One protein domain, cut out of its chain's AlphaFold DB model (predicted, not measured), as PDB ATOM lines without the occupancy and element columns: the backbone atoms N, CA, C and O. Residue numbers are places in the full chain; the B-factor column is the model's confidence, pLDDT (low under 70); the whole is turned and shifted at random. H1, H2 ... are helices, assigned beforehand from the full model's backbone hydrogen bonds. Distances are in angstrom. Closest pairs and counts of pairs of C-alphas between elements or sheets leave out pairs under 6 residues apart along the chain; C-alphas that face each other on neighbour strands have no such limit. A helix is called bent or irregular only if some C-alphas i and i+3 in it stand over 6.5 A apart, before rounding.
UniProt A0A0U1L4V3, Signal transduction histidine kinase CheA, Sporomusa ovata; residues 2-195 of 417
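AT A GLANCE: This is residues 2 to 195 of the 417 residues of the protein "Signal transduction histidine kinase CheA" of Sporomusa ovata (UniProt A0A0U1L4V3). Six helices run back and forth along one long axis, and end on they follow an open C: H1, H2 and H3 fold back on one another in one half, while H4b, H5 and H6 form a three-helix bundle in the other. H3 and the bent H4 join the halves side by side, and H1 packs on H2 alone. The tail of H6, residues 190 to 195, sticks out at one end. The printed part has 194 residues with six named helices, H1 to H6 in chain order, and no named strand; the class is all helix. It is only just compact, close to loose, with a radius of gyration of the C-alphas of 19.2 A, and is elongated, spanning 65 by 41 by 26 A.

HOW THE PARTS SIT: H6, residues 155 to 195, is the longest helix. It touches H5, residues 123 to 153, as a hairpin at a shallow tilt of 18 degrees, opposite ways; the closest C-alphas, of Ser 147 and Ala 161, are 5.2 A apart. H4, residues 87 to 119, was assigned as one helix by its hydrogen bonds but is bent, with C-alphas 97 and 100 6.9 A apart; its arms H4a, residues 87 to 97, and H4b, residues 100 to 119, stand at 32 degrees. H4b, H5 and H6 are an up and down bundle, each running against the one before. H4b touches H5 at Ala 110 and Leu 129, closest C-alphas 5.9 A apart, and H6, with its residues 171 to 185 alone, at Gln 111 and Val 178, 6.4 A. H3, residues 51 to 78, touches H4b opposite ways at 9 degrees, a shallow tilt, closest C-alphas Thr 69 and Pro 101, 6.1 A. H2, residues 29 to 48, touches H3 with residues 31 to 39 alone, closest C-alphas Lys 31 and Leu 71, 6.4 A. H1, residues 2 to 21, touches H2, closest C-alphas Gln 19 and Ala 29, 6.9 A, and is apart from H3 and H6. Every O i to N i+4 pair is within hydrogen-bond range in H5; the counts are 15 of 16 in H1, 14 of 16 in H2, 22 of 24 in H3, 6 of 7 in H4a, 14 of 16 in H4b and 35 of 37 in H6.

IN THESE COORDINATES: H1 begins at C-alpha 2, (3.712, -38.045, 43.606), and H6 ends at C-alpha 195, (-22.261, -67.676, 33.812). H6 measures 59.5 A, H5 46.1 A and H3 41.0 A. H3 and H6 are irregular: C-alphas 52 and 55 are 7.9 A apart, and C-alphas 156 and 159 7.5 A.

THE WHOLE: The two C-alphas farthest apart, of Asp 23 and Lys 195, are 66.4 A apart. The printed part has no cut and no long link. Mean pLDDT of the printed part is 83.4; residues 49, 51 to 52 and 116 to 121 are under 70.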
ATOM      1  N   LEU A   2       2.695 -39.041  43.193       72.12
ATOM      2  CA  LEU A   2       3.712 -38.045  43.606       72.12
ATOM      3  C   LEU A   2       5.119 -38.306  43.034       72.12
ATOM      4  O   LEU A   2       5.730 -37.417  42.461       72.12
ATOM      5  N   ALA A   3       5.603 -39.550  43.113       75.31
ATOM      6  CA  ALA A   3       6.935 -39.907  42.619       75.31
ATOM      7  C   ALA A   3       7.103 -39.744  41.093       75.31
ATOM      8  O   ALA A   3       8.218 -39.544  40.627       75.31
ATOM      9  N   GLN A   4       6.021 -39.840  40.308       79.56
ATOM     10  CA  GLN A   4       6.075 -39.567  38.868       79.56
ATOM     11  C   GLN A   4       6.002 -38.066  38.581       79.56
ATOM     12  O   GLN A   4       6.754 -37.589  37.739       79.56
ATOM     13  N   GLN A   5       5.190 -37.312  39.330       84.56
ATOM     14  CA  GLN A   5       5.150 -35.853  39.205       84.56
ATOM     15  C   GLN A   5       6.520 -35.225  39.493       84.56
ATOM     16  O   GLN A   5       6.980 -34.387  38.726       84.56
ATOM     17  N   THR A   6       7.221 -35.711  40.523       87.69
ATOM     18  CA  THR A   6       8.591 -35.279  40.833       87.69
ATOM     19  C   THR A   6       9.568 -35.553  39.688       87.69
ATOM     20  O   THR A   6      10.453 -34.744  39.442       87.69
ATOM     21  N   LYS A   7       9.418 -36.664  38.951       87.88
ATOM     22  CA  LYS A   7      10.272 -36.945  37.783       87.88
ATOM     23  C   LYS A   7      10.039 -35.950  36.648       87.88
ATOM     24  O   LYS A   7      11.004 -35.524  36.026       87.88
ATOM     25  N   VAL A   8       8.782 -35.585  36.392       89.50
ATOM     26  CA  VAL A   8       8.439 -34.576  35.377       89.50
ATOM     27  C   VAL A   8       8.963 -33.201  35.790       89.50
ATOM     28  O   VAL A   8       9.551 -32.509  34.966       89.50
ATOM     29  N   ASP A   9       8.822 -32.834  37.068       91.38
ATOM     30  CA  ASP A   9       9.364 -31.580  37.606       91.38
ATOM     31  C   ASP A   9      10.885 -31.489  37.401       91.38
ATOM     32  O   ASP A   9      11.366 -30.508  36.837       91.38
ATOM     33  N   LEU A  10      11.625 -32.545  37.764       91.94
ATOM     34  CA  LEU A  10      13.077 -32.614  37.563       91.94
ATOM     35  C   LEU A  10      13.464 -32.533  36.079       91.94
ATOM     36  O   LEU A  10      14.387 -31.806  35.728       91.94
ATOM     37  N   ALA A  11      12.743 -33.226  35.193       90.38
ATOM     38  CA  ALA A  11      13.017 -33.174  33.757       90.38
ATOM     39  C   ALA A  11      12.803 -31.762  33.176       90.38
ATOM     40  O   ALA A  11      13.606 -31.292  32.372       90.38
ATOM     41  N   LEU A  12      11.746 -31.060  33.598       92.75
ATOM     42  CA  LEU A  12      11.491 -29.678  33.177       92.75
ATOM     43  C   LEU A  12      12.576 -28.714  33.688       92.75
ATOM     44  O   LEU A  12      12.969 -27.805  32.956       92.75
ATOM     45  N   GLU A  13      13.082 -28.922  34.907       93.06
ATOM     46  CA  GLU A  13      14.209 -28.161  35.466       93.06
ATOM     47  C   GLU A  13      15.518 -28.415  34.704       93.06
ATOM     48  O   GLU A  13      16.255 -27.473  34.410       93.06
ATOM     49  N   GLU A  14      15.799 -29.664  34.323       91.62
ATOM     50  CA  GLU A  14      16.976 -30.010  33.518       91.62
ATOM     51  C   GLU A  14      16.942 -29.345  32.134       91.62
ATOM     52  O   GLU A  14      17.949 -28.783  31.685       91.62
ATOM     53  N   VAL A  15      15.779 -29.351  31.470       90.44
ATOM     54  CA  VAL A  15      15.590 -28.689  30.167       90.44
ATOM     55  C   VAL A  15      15.750 -27.171  30.292       90.44
ATOM     56  O   VAL A  15      16.378 -26.547  29.436       90.44
ATOM     57  N   GLU A  16      15.259 -26.561  31.371       89.94
ATOM     58  CA  GLU A  16      15.443 -25.128  31.636       89.94
ATOM     59  C   GLU A  16      16.906 -24.770  31.922       89.94
ATOM     60  O   GLU A  16      17.431 -23.784  31.399       89.94
ATOM     61  N   ALA A  17      17.604 -25.585  32.712       90.38
ATOM     62  CA  ALA A  17      19.026 -25.389  32.962       90.38
ATOM     63  C   ALA A  17      19.831 -25.457  31.653       90.38
ATOM     64  O   ALA A  17      20.746 -24.654  31.442       90.38
ATOM     65  N   LEU A  18      19.473 -26.373  30.747       89.44
ATOM     66  CA  LEU A  18      20.069 -26.450  29.416       89.44
ATOM     67  C   LEU A  18      19.745 -25.209  28.574       89.44
ATOM     68  O   LEU A  18      20.659 -24.647  27.971       89.44
ATOM     69  N   GLN A  19      18.490 -24.750  28.585       87.31
ATOM     70  CA  GLN A  19      18.043 -23.539  27.889       87.31
ATOM     71  C   GLN A  19      18.872 -22.311  28.268       87.31
ATOM     72  O   GLN A  19      19.320 -21.553  27.404       87.31
ATOM     73  N   ASN A  20      19.105 -22.139  29.569       86.94
ATOM     74  CA  ASN A  20      19.878 -21.027  30.108       86.94
ATOM     75  C   ASN A  20      21.364 -21.142  29.742       86.94
ATOM     76  O   ASN A  20      22.004 -20.144  29.421       86.94
ATOM     77  N   ARG A  21      21.922 -22.361  29.723       90.88
ATOM     78  CA  ARG A  21      23.321 -22.604  29.320       90.88
ATOM     79  C   ARG A  21      23.596 -22.273  27.857       90.88
ATOM     80  O   ARG A  21      24.721 -21.899  27.534       90.88
ATOM     81  N   ILE A  22      22.610 -22.451  26.982       87.44
ATOM     82  CA  ILE A  22      22.734 -22.154  25.550       87.44
ATOM     83  C   ILE A  22      22.270 -20.737  25.191       87.44
ATOM     84  O   ILE A  22      22.142 -20.451  24.006       87.44
ATOM     85  N   ASP A  23      22.020 -19.874  26.183       83.81
ATOM     86  CA  ASP A  23      21.628 -18.464  26.025       83.81
ATOM     87  C   ASP A  23      20.449 -18.260  25.056       83.81
ATOM     88  O   ASP A  23      20.484 -17.440  24.140       83.81
ATOM     89  N   ASN A  24      19.412 -19.098  25.195       78.12
ATOM     90  CA  ASN A  24      18.197 -19.066  24.370       78.12
ATOM     91  C   ASN A  24      18.431 -19.156  22.841       78.12
ATOM     92  O   ASN A  24      17.564 -18.782  22.054       78.12
ATOM     93  N   ARG A  25      19.568 -19.702  22.386       85.50
ATOM     94  CA  ARG A  25      19.915 -19.804  20.951       85.50
ATOM     95  C   ARG A  25      18.925 -20.602  20.095       85.50
ATOM     96  O   ARG A  25      18.967 -20.477  18.876       85.50
ATOM     97  N   LEU A  26      18.077 -21.423  20.716       88.62
ATOM     98  CA  LEU A  26      17.064 -22.243  20.043       88.62
ATOM     99  C   LEU A  26      15.649 -21.641  20.090       88.62
ATOM    100  O   LEU A  26      14.724 -22.296  19.634       88.62
ATOM    101  N   ASP A  27      15.470 -20.443  20.663       89.50
ATOM    102  CA  ASP A  27      14.169 -19.759  20.822       89.50
ATOM    103  C   ASP A  27      13.059 -20.597  21.503       89.50
ATOM    104  O   ASP A  27      11.858 -20.434  21.307       89.50
ATOM    105  N   THR A  28      13.471 -21.518  22.368       90.94
ATOM    106  CA  THR A  28      12.611 -22.481  23.071       90.94
ATOM    107  C   THR A  28      12.048 -21.960  24.401       90.94
ATOM    108  O   THR A  28      11.175 -22.612  24.978       90.94
ATOM    109  N   ALA A  29      12.503 -20.803  24.906       90.31
ATOM    110  CA  ALA A  29      12.166 -20.324  26.254       90.31
ATOM    111  C   ALA A  29      10.659 -20.112  26.468       90.31
ATOM    112  O   ALA A  29      10.115 -20.532  27.490       90.31
ATOM    113  N   TRP A  30       9.967 -19.516  25.495       88.75
ATOM    114  CA  TRP A  30       8.533 -19.242  25.609       88.75
ATOM    115  C   TRP A  30       7.695 -20.531  25.599       88.75
ATOM    116  O   TRP A  30       6.774 -20.666  26.403       88.75
ATOM    117  N   LYS A  31       8.051 -21.517  24.758       91.88
ATOM    118  CA  LYS A  31       7.388 -22.834  24.719       91.88
ATOM    119  C   LYS A  31       7.596 -23.604  26.018       91.88
ATOM    120  O   LYS A  31       6.649 -24.179  26.546       91.88
ATOM    121  N   LEU A  32       8.819 -23.585  26.551       92.25
ATOM    122  CA  LEU A  32       9.132 -24.231  27.823       92.25
ATOM    123  C   LEU A  32       8.351 -23.591  28.980       92.25
ATOM    124  O   LEU A  32       7.828 -24.305  29.834       92.25
ATOM    125  N   GLN A  33       8.221 -22.262  28.993       91.12
ATOM    126  CA  GLN A  33       7.428 -21.560  30.000       91.12
ATOM    127  C   GLN A  33       5.942 -21.948  29.940       91.12
ATOM    128  O   GLN A  33       5.357 -22.225  30.988       91.12
ATOM    129  N   MET A  34       5.345 -22.009  28.743       91.12
ATOM    130  CA  MET A  34       3.955 -22.456  28.568       91.12
ATOM    131  C   MET A  34       3.763 -23.893  29.068       91.12
ATOM    132  O   MET A  34       2.898 -24.142  29.904       91.12
ATOM    133  N   LEU A  35       4.644 -24.813  28.662       93.94
ATOM    134  CA  LEU A  35       4.593 -26.218  29.072       93.94
ATOM    135  C   LEU A  35       4.632 -26.388  30.602       93.94
ATOM    136  O   LEU A  35       3.927 -27.232  31.161       93.94
ATOM    137  N   ARG A  36       5.445 -25.574  31.292       93.06
ATOM    138  CA  ARG A  36       5.531 -25.568  32.761       93.06
ATOM    139  C   ARG A  36       4.270 -25.021  33.415       93.06
ATOM    140  O   ARG A  36       3.849 -25.572  34.429       93.06
ATOM    141  N   GLN A  37       3.696 -23.946  32.879       91.81
ATOM    142  CA  GLN A  37       2.446 -23.389  33.401       91.81
ATOM    143  C   GLN A  37       1.320 -24.416  33.296       91.81
ATOM    144  O   GLN A  37       0.673 -24.702  34.303       91.81
ATOM    145  N   ASP A  38       1.180 -25.049  32.132       90.94
ATOM    146  CA  ASP A  38       0.195 -26.106  31.915       90.94
ATOM    147  C   ASP A  38       0.419 -27.275  32.880       90.94
ATOM    148  O   ASP A  38      -0.517 -27.735  33.527       90.94
ATOM    149  N   TRP A  39       1.667 -27.715  33.071       92.12
ATOM    150  CA  TRP A  39       1.989 -28.778  34.028       92.12
ATOM    151  C   TRP A  39       1.596 -28.433  35.478       92.12
ATOM    152  O   TRP A  39       1.096 -29.293  36.205       92.12
ATOM    153  N   GLN A  40       1.773 -27.182  35.916       89.38
ATOM    154  CA  GLN A  40       1.374 -26.758  37.264       89.38
ATOM    155  C   GLN A  40      -0.144 -26.781  37.456       89.38
ATOM    156  O   GLN A  40      -0.605 -27.262  38.491       89.38
ATOM    157  N   VAL A  41      -0.907 -26.318  36.461       87.56
ATOM    158  CA  VAL A  41      -2.380 -26.383  36.480       87.56
ATOM    159  C   VAL A  41      -2.833 -27.840  36.607       87.56
ATOM    160  O   VAL A  41      -3.593 -28.184  37.506       87.56
ATOM    161  N   ARG A  42      -2.256 -28.738  35.805       85.25
ATOM    162  CA  ARG A  42      -2.589 -30.173  35.828       85.25
ATOM    163  C   ARG A  42      -2.287 -30.841  37.163       85.25
ATOM    164  O   ARG A  42      -3.066 -31.665  37.630       85.25
ATOM    165  N   LYS A  43      -1.164 -30.493  37.804       86.38
ATOM    166  CA  LYS A  43      -0.846 -30.996  39.149       86.38
ATOM    167  C   LYS A  43      -1.896 -30.580  40.178       86.38
ATOM    168  O   LYS A  43      -2.159 -31.357  41.091       86.38
ATOM    169  N   GLN A  44      -2.481 -29.389  40.040       82.69
ATOM    170  CA  GLN A  44      -3.566 -28.929  40.909       82.69
ATOM    171  C   GLN A  44      -4.874 -29.669  40.611       82.69
ATOM    172  O   GLN A  44      -5.511 -30.154  41.545       82.69
ATOM    173  N   ASP A  45      -5.219 -29.838  39.335       78.06
ATOM    174  CA  ASP A  45      -6.428 -30.557  38.914       78.06
ATOM    175  C   ASP A  45      -6.397 -32.036  39.335       78.06
ATOM    176  O   ASP A  45      -7.403 -32.584  39.785       78.06
ATOM    177  N   ALA A  46      -5.225 -32.678  39.290       75.44
ATOM    178  CA  ALA A  46      -5.041 -34.063  39.728       75.44
ATOM    179  C   ALA A  46      -5.335 -34.283  41.228       75.44
ATOM    180  O   ALA A  46      -5.650 -35.402  41.631       75.44
ATOM    181  N   LEU A  47      -5.258 -33.236  42.061       76.19
ATOM    182  CA  LEU A  47      -5.623 -33.302  43.484       76.19
ATOM    183  C   LEU A  47      -7.144 -33.305  43.704       76.19
ATOM    184  O   LEU A  47      -7.595 -33.650  44.794       76.19
ATOM    185  N   GLN A  48      -7.921 -32.924  42.687       72.69
ATOM    186  CA  GLN A  48      -9.386 -32.851  42.704       72.69
ATOM    187  C   GLN A  48     -10.034 -33.943  41.834       72.69
ATOM    188  O   GLN A  48     -11.185 -33.812  41.429       72.69
ATOM    189  N   PHE A  49      -9.289 -35.003  41.509       68.62
ATOM    190  CA  PHE A  49      -9.722 -36.017  40.554       68.62
ATOM    191  C   PHE A  49     -10.997 -36.759  40.995       68.62
ATOM    192  O   PHE A  49     -11.044 -37.358  42.071       68.62
ATOM    193  N   GLU A  50     -11.994 -36.779  40.109       71.56
ATOM    194  CA  GLU A  50     -13.205 -37.599  40.204       71.56
ATOM    195  C   GLU A  50     -13.105 -38.761  39.193       71.56
ATOM    196  O   GLU A  50     -12.825 -38.498  38.019       71.56
ATOM    197  N   PRO A  51     -13.357 -40.028  39.589       63.38
ATOM    198  CA  PRO A  51     -13.255 -41.192  38.699       63.38
ATOM    199  C   PRO A  51     -14.079 -41.076  37.409       63.38
ATOM    200  O   PRO A  51     -13.626 -41.497  36.350       63.38
ATOM    201  N   GLU A  52     -15.244 -40.427  37.474       65.81
ATOM    202  CA  GLU A  52     -16.140 -40.186  36.331       65.81
ATOM    203  C   GLU A  52     -15.531 -39.269  35.250       65.81
ATOM    204  O   GLU A  52     -16.067 -39.150  34.152       65.81
ATOM    205  N   ARG A  53     -14.389 -38.622  35.527       70.75
ATOM    206  CA  ARG A  53     -13.676 -37.740  34.590       70.75
ATOM    207  C   ARG A  53     -12.396 -38.357  34.031       70.75
ATOM    208  O   ARG A  53     -11.588 -37.631  33.452       70.75
ATOM    209  N   ALA A  54     -12.199 -39.669  34.175       71.25
ATOM    210  CA  ALA A  54     -11.004 -40.364  33.694       71.25
ATOM    211  C   ALA A  54     -10.699 -40.079  32.211       71.25
ATOM    212  O   ALA A  54      -9.562 -39.751  31.876       71.25
ATOM    213  N   GLN A  55     -11.718 -40.091  31.341       73.00
ATOM    214  CA  GLN A  55     -11.549 -39.776  29.917       73.00
ATOM    215  C   GLN A  55     -11.093 -38.328  29.689       73.00
ATOM    216  O   GLN A  55     -10.194 -38.069  28.894       73.00
ATOM    217  N   VAL A  56     -11.674 -37.373  30.419       77.31
ATOM    218  CA  VAL A  56     -11.308 -35.952  30.311       77.31
ATOM    219  C   VAL A  56      -9.868 -35.728  30.777       77.31
ATOM    220  O   VAL A  56      -9.124 -34.977  30.147       77.31
ATOM    221  N   ALA A  57      -9.454 -36.392  31.859       77.94
ATOM    222  CA  ALA A  57      -8.076 -36.345  32.337       77.94
ATOM    223  C   ALA A  57      -7.098 -36.917  31.294       77.94
ATOM    224  O   ALA A  57      -6.099 -36.269  30.974       77.94
ATOM    225  N   PHE A  58      -7.438 -38.062  30.697       79.88
ATOM    226  CA  PHE A  58      -6.662 -38.694  29.631       79.88
ATOM    227  C   PHE A  58      -6.524 -37.800  28.381       79.88
ATOM    228  O   PHE A  58      -5.425 -37.633  27.842       79.88
ATOM    229  N   ASP A  59      -7.613 -37.167  27.940       78.69
ATOM    230  CA  ASP A  59      -7.601 -36.253  26.791       78.69
ATOM    231  C   ASP A  59      -6.708 -35.039  27.057       78.69
ATOM    232  O   ASP A  59      -5.950 -34.590  26.191       78.69
ATOM    233  N   LEU A  60      -6.780 -34.500  28.275       81.44
ATOM    234  CA  LEU A  60      -5.896 -33.430  28.694       81.44
ATOM    235  C   LEU A  60      -4.441 -33.919  28.665       81.44
ATOM    236  O   LEU A  60      -3.585 -33.155  28.220       81.44
ATOM    237  N   ASP A  61      -4.138 -35.126  29.157       82.81
ATOM    238  CA  ASP A  61      -2.759 -35.651  29.225       82.81
ATOM    239  C   ASP A  61      -2.177 -35.796  27.818       82.81
ATOM    240  O   ASP A  61      -1.065 -35.339  27.547       82.81
ATOM    241  N   SER A  62      -2.993 -36.295  26.889       83.06
ATOM    242  CA  SER A  62      -2.659 -36.400  25.469       83.06
ATOM    243  C   SER A  62      -2.343 -35.038  24.840       83.06
ATOM    244  O   SER A  62      -1.391 -34.907  24.067       83.06
ATOM    245  N   ARG A  63      -3.091 -33.979  25.182       84.94
ATOM    246  CA  ARG A  63      -2.787 -32.614  24.702       84.94
ATOM    247  C   ARG A  63      -1.456 -32.094  25.236       84.94
ATOM    248  O   ARG A  63      -0.700 -31.489  24.486       84.94
ATOM    249  N   TRP A  64      -1.155 -32.334  26.510       89.56
ATOM    250  CA  TRP A  64       0.103 -31.869  27.098       89.56
ATOM    251  C   TRP A  64       1.315 -32.594  26.499       89.56
ATOM    252  O   TRP A  64       2.315 -31.952  26.183       89.56
ATOM    253  N   LEU A  65       1.207 -33.902  26.247       87.81
ATOM    254  CA  LEU A  65       2.240 -34.666  25.537       87.81
ATOM    255  C   LEU A  65       2.488 -34.136  24.117       87.81
ATOM    256  O   LEU A  65       3.640 -34.040  23.694       87.81
ATOM    257  N   ASN A  66       1.439 -33.706  23.409       87.31
ATOM    258  CA  ASN A  66       1.594 -33.046  22.111       87.31
ATOM    259  C   ASN A  66       2.410 -31.744  22.209       87.31
ATOM    260  O   ASN A  66       3.252 -31.486  21.349       87.31
ATOM    261  N   GLU A  67       2.244 -30.951  23.270       91.19
ATOM    262  CA  GLU A  67       3.065 -29.749  23.478       91.19
ATOM    263  C   GLU A  67       4.535 -30.071  23.789       91.19
ATOM    264  O   GLU A  67       5.433 -29.362  23.324       91.19
ATOM    265  N   VAL A  68       4.810 -31.178  24.489       91.56
ATOM    266  CA  VAL A  68       6.183 -31.695  24.649       91.56
ATOM    267  C   VAL A  68       6.780 -32.042  23.283       91.56
ATOM    268  O   VAL A  68       7.889 -31.609  22.961       91.56
ATOM    269  N   THR A  69       6.034 -32.763  22.443       89.50
ATOM    270  CA  THR A  69       6.450 -33.110  21.076       89.50
ATOM    271  C   THR A  69       6.706 -31.861  20.229       89.50
ATOM    272  O   THR A  69       7.724 -31.782  19.537       89.50
ATOM    273  N   ASN A  70       5.847 -30.844  20.330       90.25
ATOM    274  CA  ASN A  70       6.019 -29.567  19.635       90.25
ATOM    275  C   ASN A  70       7.303 -28.843  20.065       90.25
ATOM    276  O   ASN A  70       8.001 -28.265  19.224       90.25
ATOM    277  N   LEU A  71       7.634 -28.866  21.361       92.19
ATOM    278  CA  LEU A  71       8.888 -28.316  21.877       92.19
ATOM    279  C   LEU A  71      10.100 -29.080  21.320       92.19
ATOM    280  O   LEU A  71      11.049 -28.449  20.851       92.19
ATOM    281  N   MET A  72      10.051 -30.417  21.317       89.94
ATOM    282  CA  MET A  72      11.117 -31.261  20.762       89.94
ATOM    283  C   MET A  72      11.347 -30.990  19.273       89.94
ATOM    284  O   MET A  72      12.489 -30.808  18.848       89.94
ATOM    285  N   GLN A  73      10.276 -30.915  18.479       89.06
ATOM    286  CA  GLN A  73      10.366 -30.603  17.053       89.06
ATOM    287  C   GLN A  73      10.960 -29.213  16.826       89.06
ATOM    288  O   GLN A  73      11.885 -29.068  16.027       89.06
ATOM    289  N   HIS A  74      10.482 -28.199  17.554       91.31
ATOM    290  CA  HIS A  74      11.004 -26.839  17.443       91.31
ATOM    291  C   HIS A  74      12.508 -26.780  17.749       91.31
ATOM    292  O   HIS A  74      13.265 -26.236  16.947       91.31
ATOM    293  N   ALA A  75      12.956 -27.418  18.836       90.25
ATOM    294  CA  ALA A  75      14.376 -27.516  19.174       90.25
ATOM    295  C   ALA A  75      15.185 -28.249  18.086       90.25
ATOM    296  O   ALA A  75      16.286 -27.820  17.729       90.25
ATOM    297  N   GLY A  76      14.636 -29.328  17.518       87.56
ATOM    298  CA  GLY A  76      15.259 -30.093  16.436       87.56
ATOM    299  C   GLY A  76      15.460 -29.285  15.150       87.56
ATOM    300  O   GLY A  76      16.513 -29.385  14.521       87.56
ATOM    301  N   TYR A  77      14.492 -28.447  14.772       88.19
ATOM    302  CA  TYR A  77      14.624 -27.557  13.613       88.19
ATOM    303  C   TYR A  77      15.521 -26.349  13.900       88.19
ATOM    304  O   TYR A  77      16.385 -26.033  13.086       88.19
ATOM    305  N   ALA A  78      15.371 -25.701  15.060       88.75
ATOM    306  CA  ALA A  78      16.163 -24.525  15.436       88.75
ATOM    307  C   ALA A  78      17.662 -24.840  15.588       88.75
ATOM    308  O   ALA A  78      18.511 -23.990  15.332       88.75
ATOM    309  N   SER A  79      17.996 -26.078  15.965       86.12
ATOM    310  CA  SER A  79      19.379 -26.570  16.041       86.12
ATOM    311  C   SER A  79      19.937 -27.066  14.703       86.12
ATOM    312  O   SER A  79      21.095 -27.473  14.651       86.12
ATOM    313  N   ASN A  80      19.133 -27.055  13.633       83.69
ATOM    314  CA  ASN A  80      19.416 -27.672  12.334       83.69
ATOM    315  C   ASN A  80      19.615 -29.204  12.370       83.69
ATOM    316  O   ASN A  80      19.867 -29.808  11.330       83.69
ATOM    317  N   LEU A  81      19.436 -29.846  13.531       83.88
ATOM    318  CA  LEU A  81      19.559 -31.294  13.703       83.88
ATOM    319  C   LEU A  81      18.591 -32.046  12.784       83.88
ATOM    320  O   LEU A  81      18.953 -33.043  12.175       83.88
ATOM    321  N   ALA A  82      17.367 -31.539  12.629       82.00
ATOM    322  CA  ALA A  82      16.345 -32.153  11.784       82.00
ATOM    323  C   ALA A  82      16.678 -32.146  10.275       82.00
ATOM    324  O   ALA A  82      16.042 -32.883   9.519       82.00
ATOM    325  N   MET A  83      17.627 -31.311   9.837       80.25
ATOM    326  CA  MET A  83      18.078 -31.208   8.441       80.25
ATOM    327  C   MET A  83      19.454 -31.844   8.212       80.25
ATOM    328  O   MET A  83      19.956 -31.817   7.089       80.25
ATOM    329  N   ASP A  84      20.067 -32.394   9.258       76.25
ATOM    330  CA  ASP A  84      21.381 -33.012   9.177       76.25
ATOM    331  C   ASP A  84      21.317 -34.314   8.358       76.25
ATOM    332  O   ASP A  84      20.462 -35.177   8.578       76.25
ATOM    333  N   SER A  85      22.205 -34.426   7.370       76.19
ATOM    334  CA  SER A  85      22.267 -35.552   6.438       76.19
ATOM    335  C   SER A  85      23.279 -36.623   6.839       76.19
ATOM    336  O   SER A  85      23.413 -37.614   6.116       76.19
ATOM    337  N   ASP A  86      24.014 -36.435   7.938       83.69
ATOM    338  CA  ASP A  86      24.956 -37.442   8.415       83.69
ATOM    339  C   ASP A  86      24.229 -38.754   8.733       83.69
ATOM    340  O   ASP A  86      23.155 -38.777   9.341       83.69
ATOM    341  N   PHE A  87      24.838 -39.867   8.313       77.94
ATOM    342  CA  PHE A  87      24.223 -41.196   8.357       77.94
ATOM    343  C   PHE A  87      23.689 -41.533   9.758       77.94
ATOM    344  O   PHE A  87      22.514 -41.862   9.900       77.94
ATOM    345  N   ASP A  88      24.494 -41.343  10.803       78.88
ATOM    346  CA  ASP A  88      24.111 -41.671  12.186       78.88
ATOM    347  C   ASP A  88      23.097 -40.687  12.757       78.88
ATOM    348  O   ASP A  88      22.174 -41.068  13.480       78.88
ATOM    349  N   ILE A  89      23.237 -39.414  12.393       81.62
ATOM    350  CA  ILE A  89      22.347 -38.349  12.847       81.62
ATOM    351  C   ILE A  89      20.949 -38.554  12.255       81.62
ATOM    352  O   ILE A  89      19.961 -38.341  12.953       81.62
ATOM    353  N   SER A  90      20.844 -39.095  11.038       85.12
ATOM    354  CA  SER A  90      19.559 -39.417  10.414       85.12
ATOM    355  C   SER A  90      18.750 -40.463  11.199       85.12
ATOM    356  O   SER A  90      17.554 -40.263  11.418       85.12
ATOM    357  N   TYR A  91      19.391 -41.524  11.710       86.50
ATOM    358  CA  TYR A  91      18.734 -42.528  12.562       86.50
ATOM    359  C   TYR A  91      18.324 -41.946  13.915       86.50
ATOM    360  O   TYR A  91      17.252 -42.272  14.432       86.50
ATOM    361  N   LEU A  92      19.156 -41.069  14.481       83.75
ATOM    362  CA  LEU A  92      18.860 -40.395  15.739       83.75
ATOM    363  C   LEU A  92      17.667 -39.441  15.599       83.75
ATOM    364  O   LEU A  92      16.743 -39.491  16.407       83.75
ATOM    365  N   VAL A  93      17.655 -38.616  14.552       86.81
ATOM    366  CA  VAL A  93      16.553 -37.706  14.209       86.81
ATOM    367  C   VAL A  93      15.262 -38.482  13.991       86.81
ATOM    368  O   VAL A  93      14.220 -38.117  14.532       86.81
ATOM    369  N   ASP A  94      15.326 -39.569  13.229       88.12
ATOM    370  CA  ASP A  94      14.165 -40.398  12.933       88.12
ATOM    371  C   ASP A  94      13.599 -41.069  14.199       88.12
ATOM    372  O   ASP A  94      12.385 -41.073  14.413       88.12
ATOM    373  N   SER A  95      14.459 -41.544  15.104       88.56
ATOM    374  CA  SER A  95      14.032 -42.074  16.404       88.56
ATOM    375  C   SER A  95      13.453 -41.004  17.327       88.56
ATOM    376  O   SER A  95      12.356 -41.181  17.853       88.56
ATOM    377  N   VAL A  96      14.174 -39.900  17.537       85.94
ATOM    378  CA  VAL A  96      13.872 -38.910  18.583       85.94
ATOM    379  C   VAL A  96      12.777 -37.937  18.174       85.94
ATOM    380  O   VAL A  96      11.910 -37.632  18.989       85.94
ATOM    381  N   LEU A  97      12.784 -37.455  16.932       87.38
ATOM    382  CA  LEU A  97      11.855 -36.410  16.486       87.38
ATOM    383  C   LEU A  97      10.606 -36.955  15.791       87.38
ATOM    384  O   LEU A  97       9.659 -36.196  15.589       87.38
ATOM    385  N   ARG A  98      10.587 -38.241  15.405       87.81
ATOM    386  CA  ARG A  98       9.461 -38.835  14.662       87.81
ATOM    387  C   ARG A  98       8.882 -40.060  15.356       87.81
ATOM    388  O   ARG A  98       7.715 -40.045  15.739       87.81
ATOM    389  N   LYS A  99       9.677 -41.120  15.528       90.56
ATOM    390  CA  LYS A  99       9.157 -42.414  15.990       90.56
ATOM    391  C   LYS A  99       8.779 -42.429  17.463       90.56
ATOM    392  O   LYS A  99       7.703 -42.915  17.772       90.56
ATOM    393  N   MET A 100       9.619 -41.917  18.365       87.44
ATOM    394  CA  MET A 100       9.310 -41.919  19.803       87.44
ATOM    395  C   MET A 100       8.070 -41.082  20.151       87.44
ATOM    396  O   MET A 100       7.216 -41.620  20.854       87.44
ATOM    397  N   PRO A 101       7.896 -39.849  19.632       88.19
ATOM    398  CA  PRO A 101       6.648 -39.111  19.810       88.19
ATOM    399  C   PRO A 101       5.424 -39.897  19.328       88.19
ATOM    400  O   PRO A 101       4.502 -40.133  20.102       88.19
ATOM    401  N   GLY A 102       5.472 -40.432  18.101       86.38
ATOM    402  CA  GLY A 102       4.375 -41.250  17.576       86.38
ATOM    403  C   GLY A 102       4.125 -42.529  18.385       86.38
ATOM    404  O   GLY A 102       2.993 -43.003  18.460       86.38
ATOM    405  N   LEU A 103       5.154 -43.090  19.023       87.94
ATOM    406  CA  LEU A 103       5.033 -44.260  19.888       87.94
ATOM    407  C   LEU A 103       4.296 -43.937  21.185       87.94
ATOM    408  O   LEU A 103       3.452 -44.724  21.608       87.94
ATOM    409  N   VAL A 104       4.600 -42.785  21.786       86.25
ATOM    410  CA  VAL A 104       3.894 -42.264  22.962       86.25
ATOM    411  C   VAL A 104       2.423 -42.020  22.624       86.25
ATOM    412  O   VAL A 104       1.560 -42.489  23.363       86.25
ATOM    413  N   ASP A 105       2.128 -41.408  21.474       84.81
ATOM    414  CA  ASP A 105       0.749 -41.169  21.028       84.81
ATOM    415  C   ASP A 105      -0.014 -42.479  20.789       84.81
ATOM    416  O   ASP A 105      -1.149 -42.649  21.233       84.81
ATOM    417  N   THR A 106       0.623 -43.444  20.118       85.56
ATOM    418  CA  THR A 106       0.007 -44.744  19.809       85.56
ATOM    419  C   THR A 106      -0.229 -45.566  21.083       85.56
ATOM    420  O   THR A 106      -1.257 -46.230  21.209       85.56
ATOM    421  N   LEU A 107       0.689 -45.512  22.056       85.50
ATOM    422  CA  LEU A 107       0.492 -46.121  23.377       85.50
ATOM    423  C   LEU A 107      -0.629 -45.441  24.161       85.50
ATOM    424  O   LEU A 107      -1.441 -46.139  24.766       85.50
ATOM    425  N   GLY A 108      -0.703 -44.109  24.114       82.94
ATOM    426  CA  GLY A 108      -1.819 -43.356  24.675       82.94
ATOM    427  C   GLY A 108      -3.139 -43.832  24.073       82.94
ATOM    428  O   GLY A 108      -4.037 -44.239  24.804       82.94
ATOM    429  N   ALA A 109      -3.239 -43.901  22.743       82.12
ATOM    430  CA  ALA A 109      -4.430 -44.415  22.072       82.12
ATOM    431  C   ALA A 109      -4.796 -45.839  22.536       82.12
ATOM    432  O   ALA A 109      -5.966 -46.113  22.794       82.12
ATOM    433  N   ALA A 110      -3.811 -46.731  22.707       83.06
ATOM    434  CA  ALA A 110      -4.044 -48.082  23.225       83.06
ATOM    435  C   ALA A 110      -4.639 -48.068  24.644       83.06
ATOM    436  O   ALA A 110      -5.559 -48.831  24.932       83.06
ATOM    437  N   GLN A 111      -4.144 -47.185  25.516       79.50
ATOM    438  CA  GLN A 111      -4.677 -46.997  26.868       79.50
ATOM    439  C   GLN A 111      -6.103 -46.437  26.845       79.50
ATOM    440  O   GLN A 111      -6.970 -46.975  27.526       79.50
ATOM    441  N   GLY A 112      -6.373 -45.424  26.017       77.19
ATOM    442  CA  GLY A 112      -7.717 -44.866  25.849       77.19
ATOM    443  C   GLY A 112      -8.730 -45.911  25.370       77.19
ATOM    444  O   GLY A 112      -9.812 -46.035  25.937       77.19
ATOM    445  N   PHE A 113      -8.362 -46.740  24.388       75.00
ATOM    446  CA  PHE A 113      -9.208 -47.859  23.956       75.00
ATOM    447  C   PHE A 113      -9.408 -48.909  25.052       75.00
ATOM    448  O   PHE A 113     -10.500 -49.461  25.158       75.00
ATOM    449  N   SER A 114      -8.389 -49.174  25.874       71.75
ATOM    450  CA  SER A 114      -8.514 -50.088  27.013       71.75
ATOM    451  C   SER A 114      -9.560 -49.604  28.021       71.75
ATOM    452  O   SER A 114     -10.340 -50.420  28.494       71.75
ATOM    453  N   ILE A 115      -9.621 -48.296  28.296       70.69
ATOM    454  CA  ILE A 115     -10.629 -47.689  29.186       70.69
ATOM    455  C   ILE A 115     -12.036 -47.853  28.591       70.69
ATOM    456  O   ILE A 115     -12.952 -48.304  29.270       70.69
ATOM    457  N   LEU A 116     -12.209 -47.570  27.295       66.38
ATOM    458  CA  LEU A 116     -13.507 -47.704  26.617       66.38
ATOM    459  C   LEU A 116     -14.025 -49.153  26.571       66.38
ATOM    460  O   LEU A 116     -15.235 -49.382  26.550       66.38
ATOM    461  N   LEU A 117     -13.125 -50.138  26.540       64.69
ATOM    462  CA  LEU A 117     -13.493 -51.556  26.559       64.69
ATOM    463  C   LEU A 117     -14.036 -52.015  27.917       64.69
ATOM    464  O   LEU A 117     -14.787 -52.986  27.942       64.69
ATOM    465  N   GLU A 118     -13.716 -51.334  29.021       63.88
ATOM    466  CA  GLU A 118     -14.343 -51.620  30.321       63.88
ATOM    467  C   GLU A 118     -15.844 -51.281  30.314       63.88
ATOM    468  O   GLU A 118     -16.627 -51.928  31.007       63.88
ATOM    469  N   GLU A 119     -16.260 -50.321  29.482       58.97
ATOM    470  CA  GLU A 119     -17.650 -49.867  29.382       58.97
ATOM    471  C   GLU A 119     -18.427 -50.526  28.227       58.97
ATOM    472  O   GLU A 119     -19.635 -50.745  28.347       58.97
ATOM    473  N   ASN A 120     -17.773 -50.858  27.101       59.47
ATOM    474  CA  ASN A 120     -18.437 -51.479  25.949       59.47
ATOM    475  C   ASN A 120     -17.483 -52.299  25.051       59.47
ATOM    476  O   ASN A 120     -16.676 -51.761  24.283       59.47
ATOM    477  N   ILE A 121     -17.624 -53.628  25.089       62.72
ATOM    478  CA  ILE A 121     -16.766 -54.579  24.366       62.72
ATOM    479  C   ILE A 121     -17.337 -54.846  22.966       62.72
ATOM    480  O   ILE A 121     -17.849 -55.925  22.662       62.72
ATOM    481  N   SER A 122     -17.267 -53.852  22.080       70.50
ATOM    482  CA  SER A 122     -17.604 -54.072  20.671       70.50
ATOM    483  C   SER A 122     -16.474 -54.826  19.952       70.50
ATOM    484  O   SER A 122     -15.283 -54.627  20.211       70.50
ATOM    485  N   SER A 123     -16.831 -55.691  18.996       70.00
ATOM    486  CA  SER A 123     -15.838 -56.394  18.164       70.00
ATOM    487  C   SER A 123     -14.967 -55.438  17.344       70.00
ATOM    488  O   SER A 123     -13.823 -55.760  17.033       70.00
ATOM    489  N   GLU A 124     -15.492 -54.257  17.023       74.88
ATOM    490  CA  GLU A 124     -14.774 -53.203  16.311       74.88
ATOM    491  C   GLU A 124     -13.699 -52.550  17.189       74.88
ATOM    492  O   GLU A 124     -12.554 -52.436  16.748       74.88
ATOM    493  N   ASN A 125     -14.019 -52.206  18.441       73.69
ATOM    494  CA  ASN A 125     -13.068 -51.608  19.387       73.69
ATOM    495  C   ASN A 125     -11.907 -52.564  19.694       73.69
ATOM    496  O   ASN A 125     -10.746 -52.159  19.714       73.69
ATOM    497  N   ARG A 126     -12.206 -53.861  19.841       74.38
ATOM    498  CA  ARG A 126     -11.197 -54.917  20.013       74.38
ATOM    499  C   ARG A 126     -10.234 -55.005  18.825       74.38
ATOM    500  O   ARG A 126      -9.023 -55.073  19.015       74.38
ATOM    501  N   ASN A 127     -10.754 -54.965  17.598       80.81
ATOM    502  CA  ASN A 127      -9.913 -54.994  16.399       80.81
ATOM    503  C   ASN A 127      -9.017 -53.752  16.296       80.81
ATOM    504  O   ASN A 127      -7.839 -53.885  15.960       80.81
ATOM    505  N   HIS A 128      -9.541 -52.569  16.627       80.94
ATOM    506  CA  HIS A 128      -8.753 -51.335  16.671       80.94
ATOM    507  C   HIS A 128      -7.629 -51.420  17.709       80.94
ATOM    508  O   HIS A 128      -6.478 -51.129  17.384       80.94
ATOM    509  N   LEU A 129      -7.911 -51.902  18.922       81.88
ATOM    510  CA  LEU A 129      -6.881 -52.072  19.946       81.88
ATOM    511  C   LEU A 129      -5.773 -53.039  19.496       81.88
ATOM    512  O   LEU A 129      -4.591 -52.735  19.658       81.88
ATOM    513  N   LEU A 130      -6.118 -54.167  18.864       82.31
ATOM    514  CA  LEU A 130      -5.129 -55.109  18.323       82.31
ATOM    515  C   LEU A 130      -4.235 -54.472  17.248       82.31
ATOM    516  O   LEU A 130      -3.025 -54.716  17.231       82.31
ATOM    517  N   GLN A 131      -4.804 -53.637  16.374       85.81
ATOM    518  CA  GLN A 131      -4.037 -52.893  15.370       85.81
ATOM    519  C   GLN A 131      -3.062 -51.911  16.025       85.81
ATOM    520  O   GLN A 131      -1.880 -51.897  15.677       85.81
ATOM    521  N   VAL A 132      -3.535 -51.137  17.005       85.81
ATOM    522  CA  VAL A 132      -2.721 -50.162  17.742       85.81
ATOM    523  C   VAL A 132      -1.587 -50.866  18.501       85.81
ATOM    524  O   VAL A 132      -0.428 -50.478  18.366       85.81
ATOM    525  N   ILE A 133      -1.868 -51.970  19.202       83.50
ATOM    526  CA  ILE A 133      -0.861 -52.814  19.875       83.50
ATOM    527  C   ILE A 133       0.187 -53.338  18.876       83.50
ATOM    528  O   ILE A 133       1.384 -53.377  19.187       83.50
ATOM    529  N   GLY A 134      -0.232 -53.738  17.673       84.12
ATOM    530  CA  GLY A 134       0.673 -54.153  16.598       84.12
ATOM    531  C   GLY A 134       1.581 -53.017  16.114       84.12
ATOM    532  O   GLY A 134       2.788 -53.223  15.941       84.12
ATOM    533  N   LEU A 135       1.026 -51.813  15.954       89.56
ATOM    534  CA  LEU A 135       1.761 -50.618  15.537       89.56
ATOM    535  C   LEU A 135       2.792 -50.181  16.586       89.56
ATOM    536  O   LEU A 135       3.929 -49.877  16.216       89.56
ATOM    537  N   VAL A 136       2.442 -50.223  17.880       89.00
ATOM    538  CA  VAL A 136       3.390 -49.958  18.978       89.00
ATOM    539  C   VAL A 136       4.580 -50.904  18.879       89.00
ATOM    540  O   VAL A 136       5.720 -50.449  18.799       89.00
ATOM    541  N   ARG A 137       4.331 -52.218  18.805       89.00
ATOM    542  CA  ARG A 137       5.396 -53.229  18.724       89.00
ATOM    543  C   ARG A 137       6.305 -53.010  17.512       89.00
ATOM    544  O   ARG A 137       7.524 -53.107  17.633       89.00
ATOM    545  N   SER A 138       5.721 -52.719  16.349       91.44
ATOM    546  CA  SER A 138       6.485 -52.465  15.123       91.44
ATOM    547  C   SER A 138       7.364 -51.218  15.252       91.44
ATOM    548  O   SER A 138       8.558 -51.270  14.951       91.44
ATOM    549  N   THR A 139       6.800 -50.123  15.765       91.12
ATOM    550  CA  THR A 139       7.519 -48.853  15.933       91.12
ATOM    551  C   THR A 139       8.621 -48.977  16.985       91.12
ATOM    552  O   THR A 139       9.723 -48.480  16.760       91.12
ATOM    553  N   MET A 140       8.388 -49.715  18.079       89.56
ATOM    554  CA  MET A 140       9.422 -50.031  19.076       89.56
ATOM    555  C   MET A 140      10.613 -50.746  18.431       89.56
ATOM    556  O   MET A 140      11.752 -50.329  18.621       89.56
ATOM    557  N   GLY A 141      10.362 -51.776  17.615       89.31
ATOM    558  CA  GLY A 141      11.428 -52.499  16.915       89.31
ATOM    559  C   GLY A 141      12.234 -51.613  15.958       89.31
ATOM    560  O   GLY A 141      13.439 -51.799  15.807       89.31
ATOM    561  N   GLN A 142      11.597 -50.612  15.343       90.94
ATOM    562  CA  GLN A 142      12.291 -49.635  14.499       90.94
ATOM    563  C   GLN A 142      13.161 -48.670  15.316       90.94
ATOM    564  O   GLN A 142      14.274 -48.365  14.896       90.94
ATOM    565  N   VAL A 143      12.689 -48.206  16.478       90.94
ATOM    566  CA  VAL A 143      13.482 -47.339  17.371       90.94
ATOM    567  C   VAL A 143      14.697 -48.088  17.923       90.94
ATOM    568  O   VAL A 143      15.797 -47.537  17.909       90.94
ATOM    569  N   ASP A 144      14.526 -49.346  18.342       89.75
ATOM    570  CA  ASP A 144      15.632 -50.208  18.786       89.75
ATOM    571  C   ASP A 144      16.660 -50.420  17.663       89.75
ATOM    572  O   ASP A 144      17.858 -50.196  17.853       89.75
ATOM    573  N   HIS A 145      16.199 -50.739  16.449       90.00
ATOM    574  CA  HIS A 145      17.078 -50.867  15.289       90.00
ATOM    575  C   HIS A 145      17.874 -49.582  15.013       90.00
ATOM    576  O   HIS A 145      19.098 -49.628  14.880       90.00
ATOM    577  N   ASN A 146      17.201 -48.431  14.968       89.62
ATOM    578  CA  ASN A 146      17.841 -47.136  14.755       89.62
ATOM    579  C   ASN A 146      18.874 -46.833  15.859       89.62
ATOM    580  O   ASN A 146      19.981 -46.395  15.556       89.62
ATOM    581  N   SER A 147      18.549 -47.115  17.127       86.44
ATOM    582  CA  SER A 147      19.462 -46.950  18.273       86.44
ATOM    583  C   SER A 147      20.747 -47.772  18.099       86.44
ATOM    584  O   SER A 147      21.859 -47.260  18.267       86.44
ATOM    585  N   GLN A 148      20.621 -49.029  17.659       86.88
ATOM    586  CA  GLN A 148      21.769 -49.892  17.365       86.88
ATOM    587  C   GLN A 148      22.621 -49.366  16.201       86.88
ATOM    588  O   GLN A 148      23.847 -49.495  16.237       86.88
ATOM    589  N   MET A 149      22.000 -48.768  15.178       85.81
ATOM    590  CA  MET A 149      22.718 -48.179  14.042       85.81
ATOM    591  C   MET A 149      23.551 -46.962  14.457       85.81
ATOM    592  O   MET A 149      24.733 -46.917  14.104       85.81
ATOM    593  N   VAL A 150      22.985 -46.062  15.278       84.06
ATOM    594  CA  VAL A 150      23.693 -44.901  15.860       84.06
ATOM    595  C   VAL A 150      24.910 -45.356  16.670       84.06
ATOM    596  O   VAL A 150      26.014 -44.849  16.478       84.06
ATOM    597  N   PHE A 151      24.739 -46.356  17.542       81.88
ATOM    598  CA  PHE A 151      25.820 -46.856  18.399       81.88
ATOM    599  C   PHE A 151      26.981 -47.488  17.611       81.88
ATOM    600  O   PHE A 151      28.151 -47.324  17.971       81.88
ATOM    601  N   ARG A 152      26.672 -48.232  16.539       82.38
ATOM    602  CA  ARG A 152      27.684 -48.941  15.737       82.38
ATOM    603  C   ARG A 152      28.624 -48.001  14.990       82.38
ATOM    604  O   ARG A 152      29.794 -48.338  14.840       82.38
ATOM    605  N   HIS A 153      28.121 -46.869  14.520       81.50
ATOM    606  CA  HIS A 153      28.871 -45.965  13.652       81.50
ATOM    607  C   HIS A 153      29.467 -44.772  14.410       81.50
ATOM    608  O   HIS A 153      30.576 -44.348  14.082       81.50
ATOM    609  N   ASN A 154      28.826 -44.314  15.495       77.06
ATOM    610  CA  ASN A 154      29.351 -43.238  16.330       77.06
ATOM    611  C   ASN A 154      29.386 -43.617  17.815       77.06
ATOM    612  O   ASN A 154      28.478 -43.322  18.592       77.06
ATOM    613  N   HIS A 155      30.502 -44.219  18.234       75.44
ATOM    614  CA  HIS A 155      30.709 -44.629  19.628       75.44
ATOM    615  C   HIS A 155      30.639 -43.458  20.627       75.44
ATOM    616  O   HIS A 155      30.255 -43.653  21.779       75.44
ATOM    617  N   ASN A 156      30.945 -42.228  20.189       79.56
ATOM    618  CA  ASN A 156      30.862 -41.034  21.037       79.56
ATOM    619  C   ASN A 156      29.411 -40.616  21.326       79.56
ATOM    620  O   ASN A 156      29.164 -39.906  22.297       79.56
ATOM    621  N   MET A 157      28.445 -41.081  20.527       77.25
ATOM    622  CA  MET A 157      27.009 -40.887  20.756       77.25
ATOM    623  C   MET A 157      26.379 -42.016  21.584       77.25
ATOM    624  O   MET A 157      25.160 -42.054  21.751       77.25
ATOM    625  N   GLY A 158      27.182 -42.922  22.157       74.81
ATOM    626  CA  GLY A 158      26.678 -44.063  22.925       74.81
ATOM    627  C   GLY A 158      25.783 -43.687  24.111       74.81
ATOM    628  O   GLY A 158      24.851 -44.423  24.427       74.81
ATOM    629  N   PHE A 159      25.983 -42.510  24.711       80.44
ATOM    630  CA  PHE A 159      25.110 -42.004  25.776       80.44
ATOM    631  C   PHE A 159      23.684 -41.687  25.284       80.44
ATOM    632  O   PHE A 159      22.730 -41.885  26.031       80.44
ATOM    633  N   LEU A 160      23.517 -41.245  24.027       78.62
ATOM    634  CA  LEU A 160      22.200 -40.996  23.423       78.62
ATOM    635  C   LEU A 160      21.485 -42.310  23.117       78.62
ATOM    636  O   LEU A 160      20.304 -42.442  23.420       78.62
ATOM    637  N   ALA A 161      22.205 -43.304  22.587       77.75
ATOM    638  CA  ALA A 161      21.664 -44.649  22.393       77.75
ATOM    639  C   ALA A 161      21.219 -45.273  23.730       77.75
ATOM    640  O   ALA A 161      20.147 -45.866  23.823       77.75
ATOM    641  N   GLN A 162      21.996 -45.070  24.800       81.50
ATOM    642  CA  GLN A 162      21.632 -45.522  26.142       81.50
ATOM    643  C   GLN A 162      20.377 -44.814  26.680       81.50
ATOM    644  O   GLN A 162      19.521 -45.472  27.271       81.50
ATOM    645  N   ALA A 163      20.238 -43.504  26.449       84.50
ATOM    646  CA  ALA A 163      19.035 -42.758  26.816       84.50
ATOM    647  C   ALA A 163      17.798 -43.258  26.049       84.50
ATOM    648  O   ALA A 163      16.776 -43.539  26.671       84.50
ATOM    649  N   ILE A 164      17.915 -43.460  24.727       84.38
ATOM    650  CA  ILE A 164      16.848 -44.021  23.880       84.38
ATOM    651  C   ILE A 164      16.422 -45.399  24.393       84.38
ATOM    652  O   ILE A 164      15.230 -45.645  24.561       84.38
ATOM    653  N   ASN A 165      17.377 -46.281  24.698       83.25
ATOM    654  CA  ASN A 165      17.074 -47.621  25.201       83.25
ATOM    655  C   ASN A 165      16.382 -47.579  26.573       83.25
ATOM    656  O   ASN A 165      15.428 -48.315  26.792       83.25
ATOM    657  N   GLY A 166      16.785 -46.674  27.472       85.56
ATOM    658  CA  GLY A 166      16.102 -46.490  28.759       85.56
ATOM    659  C   GLY A 166      14.652 -46.003  28.611       85.56
ATOM    660  O   GLY A 166      13.757 -46.434  29.350       85.56
ATOM    661  N   THR A 167      14.387 -45.136  27.629       84.69
ATOM    662  CA  THR A 167      13.023 -44.726  27.273       84.69
ATOM    663  C   THR A 167      12.243 -45.890  26.661       84.69
ATOM    664  O   THR A 167      11.096 -46.123  27.044       84.69
ATOM    665  N   LEU A 168      12.867 -46.668  25.774       84.50
ATOM    666  CA  LEU A 168      12.262 -47.832  25.127       84.50
ATOM    667  C   LEU A 168      11.882 -48.922  26.136       84.50
ATOM    668  O   LEU A 168      10.769 -49.433  26.067       84.50
ATOM    669  N   ASP A 169      12.729 -49.191  27.133       87.56
ATOM    670  CA  ASP A 169      12.427 -50.091  28.254       87.56
ATOM    671  C   ASP A 169      11.197 -49.627  29.046       87.56
ATOM    672  O   ASP A 169      10.386 -50.435  29.507       87.56
ATOM    673  N   SER A 170      11.045 -48.312  29.227       85.06
ATOM    674  CA  SER A 170       9.894 -47.747  29.940       85.06
ATOM    675  C   SER A 170       8.611 -47.880  29.117       85.06
ATOM    676  O   SER A 170       7.572 -48.270  29.650       85.06
ATOM    677  N   LEU A 171       8.694 -47.628  27.809       84.56
ATOM    678  CA  LEU A 171       7.584 -47.803  26.869       84.56
ATOM    679  C   LEU A 171       7.199 -49.285  26.727       84.56
ATOM    680  O   LEU A 171       6.015 -49.605  26.658       84.56
ATOM    681  N   GLN A 172       8.173 -50.199  26.786       86.62
ATOM    682  CA  GLN A 172       7.942 -51.643  26.770       86.62
ATOM    683  C   GLN A 172       7.140 -52.117  27.982       86.62
ATOM    684  O   GLN A 172       6.269 -52.974  27.849       86.62
ATOM    685  N   LYS A 173       7.419 -51.559  29.165       87.56
ATOM    686  CA  LYS A 173       6.660 -51.875  30.383       87.56
ATOM    687  C   LYS A 173       5.205 -51.438  30.261       87.56
ATOM    688  O   LYS A 173       4.322 -52.254  30.496       87.56
ATOM    689  N   MET A 174       4.959 -50.206  29.811       83.38
ATOM    690  CA  MET A 174       3.593 -49.707  29.597       83.38
ATOM    691  C   MET A 174       2.845 -50.513  28.527       83.38
ATOM    692  O   MET A 174       1.670 -50.827  28.696       83.38
ATOM    693  N   TYR A 175       3.529 -50.899  27.447       85.38
ATOM    694  CA  TYR A 175       2.973 -51.794  26.433       85.38
ATOM    695  C   TYR A 175       2.506 -53.129  27.030       85.38
ATOM    696  O   TYR A 175       1.405 -53.593  26.732       85.38
ATOM    697  N   GLU A 176       3.333 -53.746  27.875       87.38
ATOM    698  CA  GLU A 176       3.012 -55.036  28.483       87.38
ATOM    699  C   GLU A 176       1.862 -54.923  29.494       87.38
ATOM    700  O   GLU A 176       1.000 -55.797  29.524       87.38
ATOM    701  N   GLU A 177       1.788 -53.827  30.254       86.00
ATOM    702  CA  GLU A 177       0.664 -53.535  31.154       86.00
ATOM    703  C   GLU A 177      -0.671 -53.468  30.396       86.00
ATOM    704  O   GLU A 177      -1.621 -54.166  30.761       86.00
ATOM    705  N   VAL A 178      -0.729 -52.708  29.296       84.56
ATOM    706  CA  VAL A 178      -1.932 -52.607  28.446       84.56
ATOM    707  C   VAL A 178      -2.300 -53.969  27.854       84.56
ATOM    708  O   VAL A 178      -3.463 -54.375  27.865       84.56
ATOM    709  N   ARG A 179      -1.305 -54.718  27.368       84.50
ATOM    710  CA  ARG A 179      -1.515 -56.046  26.778       84.50
ATOM    711  C   ARG A 179      -2.085 -57.044  27.788       84.50
ATOM    712  O   ARG A 179      -2.958 -57.837  27.433       84.50
ATOM    713  N   LEU A 180      -1.582 -57.033  29.022       85.94
ATOM    714  CA  LEU A 180      -2.041 -57.916  30.096       85.94
ATOM    715  C   LEU A 180      -3.454 -57.558  30.560       85.94
ATOM    716  O   LEU A 180      -4.271 -58.464  30.720       85.94
ATOM    717  N   SER A 181      -3.751 -56.267  30.721       81.50
ATOM    718  CA  SER A 181      -5.097 -55.788  31.062       81.50
ATOM    719  C   SER A 181      -6.131 -56.248  30.026       81.50
ATOM    720  O   SER A 181      -7.133 -56.866  30.384       81.50
ATOM    721  N   HIS A 182      -5.832 -56.091  28.731       82.06
ATOM    722  CA  HIS A 182      -6.704 -56.580  27.661       82.06
ATOM    723  C   HIS A 182      -6.939 -58.099  27.727       82.06
ATOM    724  O   HIS A 182      -8.074 -58.559  27.626       82.06
ATOM    725  N   ALA A 183      -5.880 -58.892  27.926       83.31
ATOM    726  CA  ALA A 183      -6.009 -60.347  28.017       83.31
ATOM    727  C   ALA A 183      -6.893 -60.783  29.204       83.31
ATOM    728  O   ALA A 183      -7.641 -61.751  29.093       83.31
ATOM    729  N   GLN A 184      -6.830 -60.067  30.330       82.62
ATOM    730  CA  GLN A 184      -7.690 -60.325  31.487       82.62
ATOM    731  C   GLN A 184      -9.158 -59.995  31.202       82.62
ATOM    732  O   GLN A 184     -10.031 -60.784  31.564       82.62
ATOM    733  N   LEU A 185      -9.432 -58.876  30.521       80.00
ATOM    734  CA  LEU A 185     -10.791 -58.500  30.120       80.00
ATOM    735  C   LEU A 185     -11.430 -59.553  29.204       80.00
ATOM    736  O   LEU A 185     -12.604 -59.875  29.375       80.00
ATOM    737  N   GLU A 186     -10.668 -60.135  28.273       80.00
ATOM    738  CA  GLU A 186     -11.179 -61.200  27.399       80.00
ATOM    739  C   GLU A 186     -11.573 -62.462  28.174       80.00
ATOM    740  O   GLU A 186     -12.645 -63.020  27.932       80.00
ATOM    741  N   VAL A 187     -10.741 -62.891  29.129       84.25
ATOM    742  CA  VAL A 187     -11.047 -64.043  29.995       84.25
ATOM    743  C   VAL A 187     -12.292 -63.766  30.834       84.25
ATOM    744  O   VAL A 187     -13.207 -64.585  30.880       84.25
ATOM    745  N   TRP A 188     -12.359 -62.587  31.457       78.81
ATOM    746  CA  TRP A 188     -13.497 -62.188  32.281       78.81
ATOM    747  C   TRP A 188     -14.805 -62.159  31.485       78.81
ATOM    748  O   TRP A 188     -15.831 -62.630  31.974       78.81
ATOM    749  N   ASN A 189     -14.772 -61.655  30.247       80.25
ATOM    750  CA  ASN A 189     -15.936 -61.630  29.366       80.25
ATOM    751  C   ASN A 189     -16.436 -63.052  29.057       80.25
ATOM    752  O   ASN A 189     -17.610 -63.348  29.267       80.25
ATOM    753  N   GLN A 190     -15.538 -63.968  28.678       82.25
ATOM    754  CA  GLN A 190     -15.898 -65.369  28.429       82.25
ATOM    755  C   GLN A 190     -16.515 -66.044  29.663       82.25
ATOM    756  O   GLN A 190     -17.528 -66.738  29.557       82.25
ATOM    757  N   GLU A 191     -15.945 -65.818  30.850       82.00
ATOM    758  CA  GLU A 191     -16.509 -66.339  32.100       82.00
ATOM    759  C   GLU A 191     -17.902 -65.766  32.399       82.00
ATOM    760  O   GLU A 191     -18.767 -66.466  32.935       82.00
ATOM    761  N   LEU A 192     -18.132 -64.492  32.077       81.25
ATOM    762  CA  LEU A 192     -19.427 -63.837  32.236       81.25
ATOM    763  C   LEU A 192     -20.468 -64.410  31.282       81.25
ATOM    764  O   LEU A 192     -21.564 -64.750  31.727       81.25
ATOM    765  N   GLU A 193     -20.125 -64.560  30.003       82.50
ATOM    766  CA  GLU A 193     -20.990 -65.186  29.004       82.50
ATOM    767  C   GLU A 193     -21.373 -66.607  29.426       82.50
ATOM    768  O   GLU A 193     -22.552 -66.967  29.392       82.50
ATOM    769  N   GLN A 194     -20.409 -67.389  29.923       85.00
ATOM    770  CA  GLN A 194     -20.672 -68.727  30.446       85.00
ATOM    771  C   GLN A 194     -21.622 -68.688  31.651       85.00
ATOM    772  O   GLN A 194     -22.618 -69.411  31.666       85.00
ATOM    773  N   LYS A 195     -21.377 -67.820  32.641       82.56
ATOM    774  CA  LYS A 195     -22.261 -67.676  33.812       82.56
ATOM    775  C   LYS A 195     -23.673 -67.238  33.421       82.56
ATOM    776  O   LYS A 195     -24.641 -67.702  34.025       82.56
TER     777      LYS A 195